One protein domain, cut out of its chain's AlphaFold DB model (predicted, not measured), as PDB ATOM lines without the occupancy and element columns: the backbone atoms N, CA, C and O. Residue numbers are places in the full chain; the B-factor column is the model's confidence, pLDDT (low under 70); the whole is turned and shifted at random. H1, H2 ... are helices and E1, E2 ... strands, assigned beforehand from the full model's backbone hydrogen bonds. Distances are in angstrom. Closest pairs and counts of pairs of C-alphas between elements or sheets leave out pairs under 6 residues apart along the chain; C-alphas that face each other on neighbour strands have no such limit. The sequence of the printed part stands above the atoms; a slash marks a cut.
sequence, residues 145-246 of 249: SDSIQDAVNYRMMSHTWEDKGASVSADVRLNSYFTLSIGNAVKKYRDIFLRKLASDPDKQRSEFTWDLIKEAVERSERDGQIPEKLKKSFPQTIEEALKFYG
ATOM      1  N   SER A 145     115.255  23.769 143.281       91.12
ATOM      2  CA  SER A 145     115.892  22.456 143.282       91.12
ATOM      3  C   SER A 145     117.412  22.548 143.150       91.12
ATOM      4  O   SER A 145     118.104  21.683 143.689       91.12
ATOM      5  N   ASP A 146     117.927  23.579 142.475       87.81
ATOM      6  CA  ASP A 146     119.364  23.783 142.262       87.81
ATOM      7  C   ASP A 146     120.076  24.097 143.580       87.81
ATOM      8  O   ASP A 146     121.030  23.417 143.928       87.81
ATOM      9  N   SER A 147     119.559  25.016 144.399       84.25
ATOM     10  CA  SER A 147     120.117  25.309 145.728       84.25
ATOM     11  C   SER A 147     120.048  24.111 146.676       84.25
ATOM     12  O   SER A 147     120.922  23.954 147.531       84.25
ATOM     13  N   ILE A 148     119.052  23.231 146.520       85.06
ATOM     14  CA  ILE A 148     119.019  21.934 147.209       85.06
ATOM     15  C   ILE A 148     120.123  21.019 146.700       85.06
ATOM     16  O   ILE A 148     120.812  20.398 147.508       85.06
ATOM     17  N   GLN A 149     120.280  20.913 145.383       84.06
ATOM     18  CA  GLN A 149     121.305  20.078 144.777       84.06
ATOM     19  C   GLN A 149     122.700  20.558 145.172       84.06
ATOM     20  O   GLN A 149     123.530  19.737 145.538       84.06
ATOM     21  N   ASP A 150     122.932  21.865 145.170       81.44
ATOM     22  CA  ASP A 150     124.171  22.493 145.605       81.44
ATOM     23  C   ASP A 150     124.425  22.233 147.082       81.44
ATOM     24  O   ASP A 150     125.536  21.878 147.452       81.44
ATOM     25  N   ALA A 151     123.410  22.351 147.939       77.25
ATOM     26  CA  ALA A 151     123.571  22.063 149.359       77.25
ATOM     27  C   ALA A 151     123.887  20.579 149.617       77.25
ATOM     28  O   ALA A 151     124.742  20.279 150.449       77.25
ATOM     29  N   VAL A 152     123.253  19.661 148.881       77.88
ATOM     30  CA  VAL A 152     123.559  18.224 148.929       77.88
ATOM     31  C   VAL A 152     124.977  17.966 148.396       77.88
ATOM     32  O   VAL A 152     125.787  17.367 149.093       77.88
ATOM     33  N   ASN A 153     125.336  18.499 147.228       77.81
ATOM     34  CA  ASN A 153     126.644  18.306 146.593       77.81
ATOM     35  C   ASN A 153     127.794  18.914 147.395       77.81
ATOM     36  O   ASN A 153     128.818  18.267 147.596       77.81
ATOM     37  N   TYR A 154     127.639  20.149 147.871       71.44
ATOM     38  CA  TYR A 154     128.640  20.835 148.684       71.44
ATOM     39  C   TYR A 154     128.982  20.005 149.925       71.44
ATOM     40  O   TYR A 154     130.151  19.818 150.257       71.44
ATOM     41  N   ARG A 155     127.960  19.414 150.554       66.31
ATOM     42  CA  ARG A 155     128.107  18.499 151.692       66.31
ATOM     43  C   ARG A 155     128.767  17.183 151.307       66.31
ATOM     44  O   ARG A 155     129.618  16.688 152.042       66.31
ATOM     45  N   MET A 156     128.424  16.650 150.137       62.59
ATOM     46  CA  MET A 156     129.064  15.458 149.586       62.59
ATOM     47  C   MET A 156     130.531  15.694 149.217       62.59
ATOM     48  O   MET A 156     131.283  14.734 149.184       62.59
ATOM     49  N   MET A 157     130.965  16.925 148.940       60.34
ATOM     50  CA  MET A 157     132.361  17.225 148.600       60.34
ATOM     51  C   MET A 157     133.199  17.653 149.813       60.34
ATOM     52  O   MET A 157     134.404  17.410 149.831       60.34
ATOM     53  N   SER A 158     132.587  18.225 150.857       59.47
ATOM     54  CA  SER A 158     133.272  18.609 152.099       59.47
ATOM     55  C   SER A 158     133.552  17.385 152.991       59.47
ATOM     56  O   SER A 158     132.924  17.200 154.031       59.47
ATOM     57  N   HIS A 159     134.461  16.501 152.572       50.69
ATOM     58  CA  HIS A 159     134.890  15.325 153.349       50.69
ATOM     59  C   HIS A 159     135.877  15.658 154.482       50.69
ATOM     60  O   HIS A 159     136.225  14.787 155.279       50.69
ATOM     61  N   THR A 160     136.340  16.905 154.581       51.69
ATOM     62  CA  THR A 160     137.268  17.342 155.625       51.69
ATOM     63  C   THR A 160     136.540  18.195 156.662       51.69
ATOM     64  O   THR A 160     135.935  19.223 156.368       51.69
ATOM     65  N   TRP A 161     136.627  17.766 157.922       48.28
ATOM     66  CA  TRP A 161     136.090  18.448 159.109       48.28
ATOM     67  C   TRP A 161     136.623  19.881 159.318       48.28
ATOM     68  O   TRP A 161     136.148  20.594 160.207       48.28
ATOM     69  N   GLU A 162     137.623  20.293 158.539       52.12
ATOM     70  CA  GLU A 162     138.371  21.539 158.700       52.12
ATOM     71  C   GLU A 162     137.717  22.736 157.992       52.12
ATOM     72  O   GLU A 162     137.944  23.874 158.398       52.12
ATOM     73  N   ASP A 163     136.804  22.514 157.039       52.12
ATOM     74  CA  ASP A 163     136.180  23.590 156.251       52.12
ATOM     75  C   ASP A 163     134.866  24.116 156.879       52.12
ATOM     76  O   ASP A 163     133.791  24.195 156.275       52.12
ATOM     77  N   LYS A 164     134.932  24.451 158.175       49.28
ATOM     78  CA  LYS A 164     133.754  24.784 159.003       49.28
ATOM     79  C   LYS A 164     133.035  26.078 158.592       49.28
ATOM     80  O   LYS A 164     131.861  26.232 158.916       49.28
ATOM     81  N   GLY A 165     133.689  27.000 157.882       49.53
ATOM     82  CA  GLY A 165     133.151  28.341 157.604       49.53
ATOM     83  C   GLY A 165     131.993  28.372 156.598       49.53
ATOM     84  O   GLY A 165     130.927  28.912 156.891       49.53
ATOM     85  N   ALA A 166     132.171  27.773 155.418       47.88
ATOM     86  CA  ALA A 166     131.157  27.792 154.358       47.88
ATOM     87  C   ALA A 166     130.033  26.755 154.591       47.88
ATOM     88  O   ALA A 166     128.863  27.041 154.316       47.88
ATOM     89  N   SER A 167     130.372  25.637 155.242       50.78
ATOM     90  CA  SER A 167     129.479  24.635 155.844       50.78
ATOM     91  C   SER A 167     128.334  25.259 156.670       50.78
ATOM     92  O   SER A 167     127.156  25.045 156.377       50.78
ATOM     93  N   VAL A 168     128.645  26.136 157.629       50.56
ATOM     94  CA  VAL A 168     127.634  26.747 158.518       50.56
ATOM     95  C   VAL A 168     126.567  27.545 157.743       50.56
ATOM     96  O   VAL A 168     125.407  27.588 158.151       50.56
ATOM     97  N   SER A 169     126.906  28.127 156.587       54.00
ATOM     98  CA  SER A 169     125.972  28.938 155.790       54.00
ATOM     99  C   SER A 169     124.921  28.121 155.019       54.00
ATOM    100  O   SER A 169     123.811  28.607 154.781       54.00
ATOM    101  N   ALA A 170     125.244  26.894 154.600       55.94
ATOM    102  CA  ALA A 170     124.314  26.015 153.888       55.94
ATOM    103  C   ALA A 170     123.316  25.365 154.862       55.94
ATOM    104  O   ALA A 170     122.110  25.365 154.600       55.94
ATOM    105  N   ASP A 171     123.790  24.943 156.037       58.62
ATOM    106  CA  ASP A 171     122.950  24.357 157.093       58.62
ATOM    107  C   ASP A 171     121.899  25.338 157.608       58.62
ATOM    108  O   ASP A 171     120.723  24.999 157.754       58.62
ATOM    109  N   VAL A 172     122.300  26.597 157.819       60.56
ATOM    110  CA  VAL A 172     121.397  27.676 158.247       60.56
ATOM    111  C   VAL A 172     120.364  28.017 157.166       60.56
ATOM    112  O   VAL A 172     119.322  28.605 157.465       60.56
ATOM    113  N   ARG A 173     120.606  27.674 155.895       72.31
ATOM    114  CA  ARG A 173     119.628  27.898 154.822       72.31
ATOM    115  C   ARG A 173     118.586  26.788 154.778       72.31
ATOM    116  O   ARG A 173     117.393  27.110 154.807       72.31
ATOM    117  N   LEU A 174     119.017  25.527 154.768       84.88
ATOM    118  CA  LEU A 174     118.118  24.377 154.652       84.88
ATOM    119  C   LEU A 174     117.335  24.080 155.933       84.88
ATOM    120  O   LEU A 174     116.199  23.619 155.834       84.88
ATOM    121  N   ASN A 175     117.869  24.385 157.123       86.50
ATOM    122  CA  ASN A 175     117.163  24.106 158.382       86.50
ATOM    123  C   ASN A 175     115.741  24.701 158.408       86.50
ATOM    124  O   ASN A 175     114.804  24.067 158.890       86.50
ATOM    125  N   SER A 176     115.553  25.871 157.791       88.62
ATOM    126  CA  SER A 176     114.270  26.572 157.710       88.62
ATOM    127  C   SER A 176     113.200  25.828 156.908       88.62
ATOM    128  O   SER A 176     112.027  26.173 157.000       88.62
ATOM    129  N   TYR A 177     113.562  24.799 156.138       91.62
ATOM    130  CA  TYR A 177     112.598  23.959 155.412       91.62
ATOM    131  C   TYR A 177     111.974  22.901 156.332       91.62
ATOM    132  O   TYR A 177     110.920  22.330 156.036       91.62
ATOM    133  N   PHE A 178     112.627  22.658 157.468       92.19
ATOM    134  CA  PHE A 178     112.246  21.669 158.461       92.19
ATOM    135  C   PHE A 178     111.627  22.285 159.714       92.19
ATOM    136  O   PHE A 178     111.168  21.506 160.541       92.19
ATOM    137  N   THR A 179     111.586  23.620 159.839       89.19
ATOM    138  CA  THR A 179     110.902  24.354 160.922       89.19
ATOM    139  C   THR A 179     109.383  24.417 160.710       89.19
ATOM    140  O   THR A 179     108.863  23.968 159.686       89.19
ATOM    141  N   LEU A 180     108.648  25.023 161.652       90.31
ATOM    142  CA  LEU A 180     107.226  25.314 161.464       90.31
ATOM    143  C   LEU A 180     107.040  26.262 160.270       90.31
ATOM    144  O   LEU A 180     107.551  27.380 160.283       90.31
ATOM    145  N   SER A 181     106.305  25.824 159.251       93.25
ATOM    146  CA  SER A 181     106.052  26.602 158.037       93.25
ATOM    147  C   SER A 181     104.566  26.894 157.853       93.25
ATOM    148  O   SER A 181     103.731  26.002 157.996       93.25
ATOM    149  N   ILE A 182     104.252  28.123 157.464       95.25
ATOM    150  CA  ILE A 182     102.944  28.563 156.984       95.25
ATOM    151  C   ILE A 182     103.019  28.673 155.458       95.25
ATOM    152  O   ILE A 182     103.997  29.204 154.940       95.25
ATOM    153  N   GLY A 183     102.017  28.176 154.734       92.94
ATOM    154  CA  GLY A 183     102.074  28.051 153.273       92.94
ATOM    155  C   GLY A 183     102.832  26.797 152.815       92.94
ATOM    156  O   GLY A 183     103.219  25.956 153.628       92.94
ATOM    157  N   ASN A 184     103.018  26.651 151.500       89.69
ATOM    158  CA  ASN A 184     103.408  25.364 150.900       89.69
ATOM    159  C   ASN A 184     104.718  25.379 150.099       89.69
ATOM    160  O   ASN A 184     105.191  24.295 149.758       89.69
ATOM    161  N   ALA A 185     105.325  26.542 149.823       91.69
ATOM    162  CA  ALA A 185     106.506  26.616 148.954       91.69
ATOM    163  C   ALA A 185     107.654  25.715 149.452       91.69
ATOM    164  O   ALA A 185     108.119  24.846 148.722       91.69
ATOM    165  N   VAL A 186     108.033  25.807 150.734       93.94
ATOM    166  CA  VAL A 186     109.098  24.958 151.312       93.94
ATOM    167  C   VAL A 186     108.798  23.456 151.318       93.94
ATOM    168  O   VAL A 186     109.733  22.662 151.370       93.94
ATOM    169  N   LYS A 187     107.526  23.030 151.265       94.00
ATOM    170  CA  LYS A 187     107.165  21.605 151.357       94.00
ATOM    171  C   LYS A 187     107.675  20.823 150.148       94.00
ATOM    172  O   LYS A 187     108.326  19.802 150.337       94.00
ATOM    173  N   LYS A 188     107.441  21.335 148.933       94.25
ATOM    174  CA  LYS A 188     107.948  20.754 147.674       94.25
ATOM    175  C   LYS A 188     109.448  20.474 147.775       94.25
ATOM    176  O   LYS A 188     109.913  19.372 147.504       94.25
ATOM    177  N   TYR A 189     110.189  21.471 148.232       94.31
ATOM    178  CA  TYR A 189     111.642  21.452 148.284       94.31
ATOM    179  C   TYR A 189     112.203  20.584 149.417       94.31
ATOM    180  O   TYR A 189     113.161  19.842 149.203       94.31
ATOM    181  N   ARG A 190     111.556  20.557 150.587       94.94
ATOM    182  CA  ARG A 190     111.851  19.560 151.627       94.94
ATOM    183  C   ARG A 190     111.700  18.134 151.094       94.94
ATOM    184  O   ARG A 190     112.560  17.291 151.349       94.94
ATOM    185  N   ASP A 191     110.626  17.874 150.355       95.31
ATOM    186  CA  ASP A 191     110.347  16.547 149.816       95.31
ATOM    187  C   ASP A 191     111.391  16.150 148.758       95.31
ATOM    188  O   ASP A 191     111.884  15.022 148.776       95.31
ATOM    189  N   ILE A 192     111.792  17.085 147.886       94.12
ATOM    190  CA  ILE A 192     112.884  16.889 146.917       94.12
ATOM    191  C   ILE A 192     114.199  16.563 147.635       94.12
ATOM    192  O   ILE A 192     114.864  15.595 147.266       94.12
ATOM    193  N   PHE A 193     114.560  17.327 148.669       94.06
ATOM    194  CA  PHE A 193     115.781  17.097 149.444       94.06
ATOM    195  C   PHE A 193     115.804  15.690 150.058       94.06
ATOM    196  O   PHE A 193     116.750  14.936 149.838       94.06
ATOM    197  N   LEU A 194     114.739  15.293 150.766       95.38
ATOM    198  CA  LEU A 194     114.682  13.981 151.419       95.38
ATOM    199  C   LEU A 194     114.669  12.824 150.413       95.38
ATOM    200  O   LEU A 194     115.324  11.811 150.643       95.38
ATOM    201  N   ARG A 195     113.988  12.974 149.269       95.56
ATOM    202  CA  ARG A 195     114.023  11.972 148.190       95.56
ATOM    203  C   ARG A 195     115.412  11.822 147.585       95.56
ATOM    204  O   ARG A 195     115.810  10.695 147.294       95.56
ATOM    205  N   LYS A 196     116.143  12.926 147.398       93.31
ATOM    206  CA  LYS A 196     117.522  12.898 146.891       93.31
ATOM    207  C   LYS A 196     118.434  12.134 147.844       93.31
ATOM    208  O   LYS A 196     119.077  11.193 147.397       93.31
ATOM    209  N   LEU A 197     118.404  12.455 149.141       93.00
ATOM    210  CA  LEU A 197     119.171  11.705 150.145       93.00
ATOM    211  C   LEU A 197     118.785  10.222 150.170       93.00
ATOM    212  O   LEU A 197     119.640   9.345 150.193       93.00
ATOM    213  N   ALA A 198     117.489   9.912 150.110       95.50
ATOM    214  CA  ALA A 198     117.034   8.529 150.158       95.50
ATOM    215  C   ALA A 198     117.389   7.716 148.905       95.50
ATOM    216  O   ALA A 198     117.531   6.497 148.992       95.50
ATOM    217  N   SER A 199     117.537   8.371 147.750       94.19
ATOM    218  CA  SER A 199     117.853   7.727 146.467       94.19
ATOM    219  C   SER A 199     119.353   7.648 146.184       94.19
ATOM    220  O   SER A 199     119.753   6.970 145.240       94.19
ATOM    221  N   ASP A 200     120.187   8.314 146.980       91.88
ATOM    222  CA  ASP A 200     121.639   8.265 146.830       91.88
ATOM    223  C   ASP A 200     122.146   6.821 147.073       91.88
ATOM    224  O   ASP A 200     121.707   6.161 148.033       91.88
ATOM    225  N   PRO A 201     123.016   6.283 146.195       92.31
ATOM    226  CA  PRO A 201     123.611   4.958 146.374       92.31
ATOM    227  C   PRO A 201     124.511   4.855 147.617       92.31
ATOM    228  O   PRO A 201     124.636   3.770 148.184       92.31
ATOM    229  N   ASP A 202     125.109   5.957 148.071       92.19
ATOM    230  CA  ASP A 202     125.921   6.030 149.285       92.19
ATOM    231  C   ASP A 202     125.045   6.389 150.496       92.19
ATOM    232  O   ASP A 202     124.800   7.557 150.832       92.19
ATOM    233  N   LYS A 203     124.544   5.347 151.168       93.19
ATOM    234  CA  LYS A 203     123.669   5.502 152.339       93.19
ATOM    235  C   LYS A 203     124.370   6.151 153.523       93.19
ATOM    236  O   LYS A 203     123.751   6.960 154.206       93.19
ATOM    237  N   GLN A 204     125.646   5.844 153.750       90.19
ATOM    238  CA  GLN A 204     126.382   6.394 154.886       90.19
ATOM    239  C   GLN A 204     126.560   7.908 154.739       90.19
ATOM    240  O   GLN A 204     126.294   8.657 155.679       90.19
ATOM    241  N   ARG A 205     126.936   8.371 153.542       85.38
ATOM    242  CA  ARG A 205     127.040   9.803 153.227       85.38
ATOM    243  C   ARG A 205     125.704  10.533 153.348       85.38
ATOM    244  O   ARG A 205     125.653  11.679 153.802       85.38
ATOM    245  N   SER A 206     124.626   9.880 152.936       90.56
ATOM    246  CA  SER A 206     123.284  10.460 152.983       90.56
ATOM    247  C   SER A 206     122.801  10.649 154.412       90.56
ATOM    248  O   SER A 206     122.360  11.745 154.758       90.56
ATOM    249  N   GLU A 207     122.940   9.624 155.256       93.06
ATOM    250  CA  GLU A 207     122.596   9.719 156.680       93.06
ATOM    251  C   GLU A 207     123.464  10.765 157.389       93.06
ATOM    252  O   GLU A 207     122.937  11.584 158.133       93.06
ATOM    253  N   PHE A 208     124.759  10.852 157.065       87.88
ATOM    254  CA  PHE A 208     125.618  11.921 157.584       87.88
ATOM    255  C   PHE A 208     125.117  13.323 157.192       87.88
ATOM    256  O   PHE A 208     125.083  14.239 158.013       87.88
ATOM    257  N   THR A 209     124.684  13.506 155.941       87.00
ATOM    258  CA  THR A 209     124.113  14.785 155.483       87.00
ATOM    259  C   THR A 209     122.812  15.108 156.221       87.00
ATOM    260  O   THR A 209     122.579  16.261 156.591       87.00
ATOM    261  N   TRP A 210     121.970  14.099 156.457       91.94
ATOM    262  CA  TRP A 210     120.764  14.249 157.263       91.94
ATOM    263  C   TRP A 210     121.085  14.641 158.709       91.94
ATOM    264  O   TRP A 210     120.479  15.586 159.214       91.94
ATOM    265  N   ASP A 211     122.065  13.996 159.343       89.31
ATOM    266  CA  ASP A 211     122.494  14.303 160.708       89.31
ATOM    267  C   ASP A 211     122.927  15.766 160.858       89.31
ATOM    268  O   ASP A 211     122.504  16.427 161.803       89.31
ATOM    269  N   LEU A 212     123.662  16.327 159.892       86.12
ATOM    270  CA  LEU A 212     124.049  17.745 159.917       86.12
ATOM    271  C   LEU A 212     122.841  18.695 159.874       86.12
ATOM    272  O   LEU A 212     122.779  19.679 160.620       86.12
ATOM    273  N   ILE A 213     121.856  18.403 159.018       88.56
ATOM    274  CA  ILE A 213     120.621  19.196 158.935       88.56
ATOM    275  C   ILE A 213     119.804  19.052 160.212       88.56
ATOM    276  O   ILE A 213     119.329  20.058 160.744       88.56
ATOM    277  N   LYS A 214     119.671  17.824 160.721       89.62
ATOM    278  CA  LYS A 214     119.025  17.533 161.997       89.62
ATOM    279  C   LYS A 214     119.684  18.359 163.097       89.62
ATOM    280  O   LYS A 214     119.015  19.210 163.667       89.62
ATOM    281  N   GLU A 215     120.991  18.249 163.303       86.69
ATOM    282  CA  GLU A 215     121.736  19.032 164.298       86.69
ATOM    283  C   GLU A 215     121.551  20.550 164.136       86.69
ATOM    284  O   GLU A 215     121.454  21.283 165.122       86.69
ATOM    285  N   ALA A 216     121.501  21.069 162.907       86.31
ATOM    286  CA  ALA A 216     121.246  22.489 162.660       86.31
ATOM    287  C   ALA A 216     119.825  22.912 163.070       86.31
ATOM    288  O   ALA A 216     119.632  23.996 163.631       86.31
ATOM    289  N   VAL A 217     118.830  22.062 162.815       88.56
ATOM    290  CA  VAL A 217     117.448  22.260 163.260       88.56
ATOM    291  C   VAL A 217     117.371  22.187 164.784       88.56
ATOM    292  O   VAL A 217     116.871  23.119 165.411       88.56
ATOM    293  N   GLU A 218     117.941  21.147 165.387       87.69
ATOM    294  CA  GLU A 218     117.984  20.925 166.833       87.69
ATOM    295  C   GLU A 218     118.661  22.087 167.576       87.69
ATOM    296  O   GLU A 218     118.131  22.577 168.579       87.69
ATOM    297  N   ARG A 219     119.780  22.608 167.055       85.44
ATOM    298  CA  ARG A 219     120.437  23.817 167.578       85.44
ATOM    299  C   ARG A 219     119.562  25.058 167.438       85.44
ATOM    300  O   ARG A 219     119.377  25.789 168.405       85.44
ATOM    301  N   SER A 220     118.962  25.286 166.269       82.69
ATOM    302  CA  SER A 220     118.102  26.460 166.061       82.69
ATOM    303  C   SER A 220     116.859  26.455 166.966       82.69
ATOM    304  O   SER A 220     116.423  27.498 167.472       82.69
ATOM    305  N   GLU A 221     116.300  25.273 167.226       84.62
ATOM    306  CA  GLU A 221     115.085  25.111 168.014       84.62
ATOM    307  C   GLU A 221     115.388  25.073 169.519       84.62
ATOM    308  O   GLU A 221     114.661  25.695 170.297       84.62
ATOM    309  N   ARG A 222     116.454  24.392 169.954       83.75
ATOM    310  CA  ARG A 222     116.689  24.047 171.372       83.75
ATOM    311  C   ARG A 222     118.155  24.088 171.810       83.75
ATOM    312  O   ARG A 222     118.468  23.549 172.863       83.75
ATOM    313  N   ASP A 223     119.042  24.690 171.021       82.81
ATOM    314  CA  ASP A 223     120.488  24.723 171.289       82.81
ATOM    315  C   ASP A 223     121.081  23.317 171.535       82.81
ATOM    316  O   ASP A 223     121.927  23.102 172.395       82.81
ATOM    317  N   GLY A 224     120.544  22.308 170.834       76.19
ATOM    318  CA  GLY A 224     120.929  20.899 170.993       76.19
ATOM    319  C   GLY A 224     120.399  20.221 172.265       76.19
ATOM    320  O   GLY A 224     120.546  19.013 172.428       76.19
ATOM    321  N   GLN A 225     119.728  20.949 173.162       82.50
ATOM    322  CA  GLN A 225     119.191  20.407 174.410       82.50
ATOM    323  C   GLN A 225     117.780  19.845 174.207       82.50
ATOM    324  O   GLN A 225     116.767  20.464 174.550       82.50
ATOM    325  N   ILE A 226     117.699  18.651 173.617       82.81
ATOM    326  CA  ILE A 226     116.424  17.985 173.336       82.81
ATOM    327  C   ILE A 226     116.031  17.069 174.495       82.81
ATOM    328  O   ILE A 226     116.734  16.096 174.773       82.81
ATOM    329  N   PRO A 227     114.881  17.319 175.154       84.69
ATOM    330  CA  PRO A 227     114.345  16.400 176.147       84.69
ATOM    331  C   PRO A 227     114.147  15.000 175.556       84.69
ATOM    332  O   PRO A 227     113.632  14.874 174.447       84.69
ATOM    333  N   GLU A 228     114.447  13.947 176.321       85.06
ATOM    334  CA  GLU A 228     114.348  12.550 175.857       85.06
ATOM    335  C   GLU A 228     112.982  12.227 175.226       85.06
ATOM    336  O   GLU A 228     112.889  11.603 174.171       85.06
ATOM    337  N   LYS A 229     111.903  12.749 175.824       85.62
ATOM    338  CA  LYS A 229     110.523  12.589 175.338       85.62
ATOM    339  C   LYS A 229     110.293  13.177 173.940       85.62
ATOM    340  O   LYS A 229     109.397  12.725 173.235       85.62
ATOM    341  N   LEU A 230     111.087  14.172 173.547       85.00
ATOM    342  CA  LEU A 230     110.981  14.868 172.268       85.00
ATOM    343  C   LEU A 230     111.900  14.332 171.189       85.00
ATOM    344  O   LEU A 230     111.661  14.672 170.035       85.00
ATOM    345  N   LYS A 231     112.872  13.469 171.507       83.88
ATOM    346  CA  LYS A 231     113.763  12.888 170.492       83.88
ATOM    347  C   LYS A 231     112.987  12.255 169.335       83.88
ATOM    348  O   LYS A 231     113.341  12.463 168.190       83.88
ATOM    349  N   LYS A 232     111.840  11.618 169.608       83.50
ATOM    350  CA  LYS A 232     110.949  11.036 168.579       83.50
ATOM    351  C   LYS A 232     110.269  12.056 167.653       83.50
ATOM    352  O   LYS A 232     109.714  11.674 166.631       83.50
ATOM    353  N   SER A 233     110.240  13.333 168.028       86.00
ATOM    354  CA  SER A 233     109.707  14.420 167.190       86.00
ATOM    355  C   SER A 233     110.765  15.010 166.247       86.00
ATOM    356  O   SER A 233     110.437  15.837 165.392       86.00
ATOM    357  N   PHE A 234     112.021  14.595 166.407       88.50
ATOM    358  CA  PHE A 234     113.132  14.883 165.513       88.50
ATOM    359  C   PHE A 234     113.497  13.567 164.819       88.50
ATOM    360  O   PHE A 234     113.987  12.660 165.486       88.50
ATOM    361  N   PRO A 235     113.198  13.403 163.521       92.88
ATOM    362  CA  PRO A 235     113.488  12.149 162.843       92.88
ATOM    363  C   PRO A 235     114.991  11.862 162.878       92.88
ATOM    364  O   PRO A 235     115.793  12.719 162.513       92.88
ATOM    365  N   GLN A 236     115.373  10.680 163.353       92.62
ATOM    366  CA  GLN A 236     116.769  10.339 163.613       92.62
ATOM    367  C   GLN A 236     117.496   9.831 162.374       92.62
ATOM    368  O   GLN A 236     118.701  10.030 162.283       92.62
ATOM    369  N   THR A 237     116.762   9.261 161.418       95.69
ATOM    370  CA  THR A 237     117.269   8.759 160.133       95.69
ATOM    371  C   THR A 237     116.494   9.367 158.967       95.69
ATOM    372  O   THR A 237     115.402   9.925 159.156       95.69
ATOM    373  N   ILE A 238     117.004   9.210 157.744       96.25
ATOM    374  CA  ILE A 238     116.275   9.606 156.528       96.25
ATOM    375  C   ILE A 238     114.928   8.875 156.432       96.25
ATOM    376  O   ILE A 238     113.916   9.491 156.094       96.25
ATOM    377  N   GLU A 239     114.885   7.580 156.762       96.94
ATOM    378  CA  GLU A 239     113.646   6.787 156.765       96.94
ATOM    379  C   GLU A 239     112.594   7.382 157.714       96.94
ATOM    380  O   GLU A 239     111.437   7.597 157.330       96.94
ATOM    381  N   GLU A 240     113.002   7.714 158.941       96.00
ATOM    382  CA  GLU A 240     112.122   8.373 159.900       96.00
ATOM    383  C   GLU A 240     111.671   9.746 159.395       96.00
ATOM    384  O   GLU A 240     110.505  10.105 159.578       96.00
ATOM    385  N   ALA A 241     112.551  10.502 158.730       95.62
ATOM    386  CA  ALA A 241     112.228  11.814 158.179       95.62
ATOM    387  C   ALA A 241     111.162  11.718 157.084       95.62
ATOM    388  O   ALA A 241     110.167  12.444 157.126       95.62
ATOM    389  N   LEU A 242     111.314  10.785 156.145       96.56
ATOM    390  CA  LEU A 242     110.327  10.536 155.093       96.56
ATOM    391  C   LEU A 242     108.960  10.200 155.691       96.56
ATOM    392  O   LEU A 242     107.952  10.795 155.306       96.56
ATOM    393  N   LYS A 243     108.927   9.308 156.689       95.62
ATOM    394  CA  LYS A 243     107.694   8.943 157.393       95.62
ATOM    395  C   LYS A 243     107.085  10.133 158.134       95.62
ATOM    396  O   LYS A 243     105.881  10.359 158.030       95.62
ATOM    397  N   PHE A 244     107.900  10.900 158.857       93.25
ATOM    398  CA  PHE A 244     107.467  12.058 159.638       93.25
ATOM    399  C   PHE A 244     106.844  13.146 158.754       93.25
ATOM    400  O   PHE A 244     105.808  13.710 159.104       93.25
ATOM    401  N   TYR A 245     107.439  13.412 157.590       92.62
ATOM    402  CA  TYR A 245     106.952  14.418 156.645       92.62
ATOM    403  C   TYR A 245     105.924  13.878 155.633       92.62
ATOM    404  O   TYR A 245     105.408  14.650 154.823       92.62
ATOM    405  N   GLY A 246     105.573  12.588 155.704       94.81
ATOM    406  CA  GLY A 246     104.550  11.963 154.859       94.81
ATOM    407  C   GLY A 246     104.977  11.765 153.400       94.81
ATOM    408  O   GLY A 246     104.137  11.805 152.499       94.81
TER     409      GLY A 246
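What this domain is: This is residues 145 to 246 of the 249 residues of an uncharacterized protein of Candidatus Nomurabacteria bacterium RIFCSPHIGHO2_01_FULL_42_15 (UniProt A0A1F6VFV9). The longest helix, H4, runs through the middle of a compact cluster of crossed helices; H2 crosses it, and H1 and H3 pack on its residues 203 to 210. H6 packs on H3, short H5 and strand E1 lie far from the middle, and residues 160 to 165 stick out. The printed part has 102 residues with six named helices and one named strand, in the order H1 H2 E1 H3 H4 H5 H6, and is mostly helix. The radius of gyration of the C-alphas is 13.2 A, with spans of 34 by 28 by 24 A.

How they stand to each other: Begin at H4, residues 203 to 222. With residues 212 to 217 alone it touches H2, residues 164 to 177, about perpendicular at 76 degrees; the closest C-alphas, those of Asn 175 and Val 217, are 5.2 A apart. H3, residues 185 to 199, forms a helical hairpin with H4, touching it with residues 197 to 198 alone; the closest C-alphas, of Leu 197 and Ser 206, are 5.1 A apart. H1, residues 145 to 157, touches H3, closest at the C-alphas of Ile 148 and Phe 193, 6.2 A. H6, residues 238 to 245, touches H3 at a shallow tilt of 26 degrees, closest at the C-alphas of Ala 198 and Ile 238, 6.5 A. H5, residues 228 to 233, is near H6; E1, residues 180 to 183, pairs with no named strand. Every O i to N i+4 pair is within hydrogen-bond range in H1, H4 and H6, against 10 of 11 in H3, 5 of 10 in H2 and 0 of 2 in H5, where 2 of 3 O i to N i+3 pairs are.

Where its parts are: Find C-alpha 203 at (123.669, 5.502, 152.339); H4 runs 27.5 A to C-alpha 222. H3 measures 22.2 A, H2 21.5 A and H1 18.1 A, H1 beginning at (115.892, 22.456, 143.282).

The domain as a whole: The farthest C-alphas, of Glu 162 and Gly 183, are 37.3 A apart. The printed part has no cut and no long link; residues 155 to 172 have pLDDT under 70.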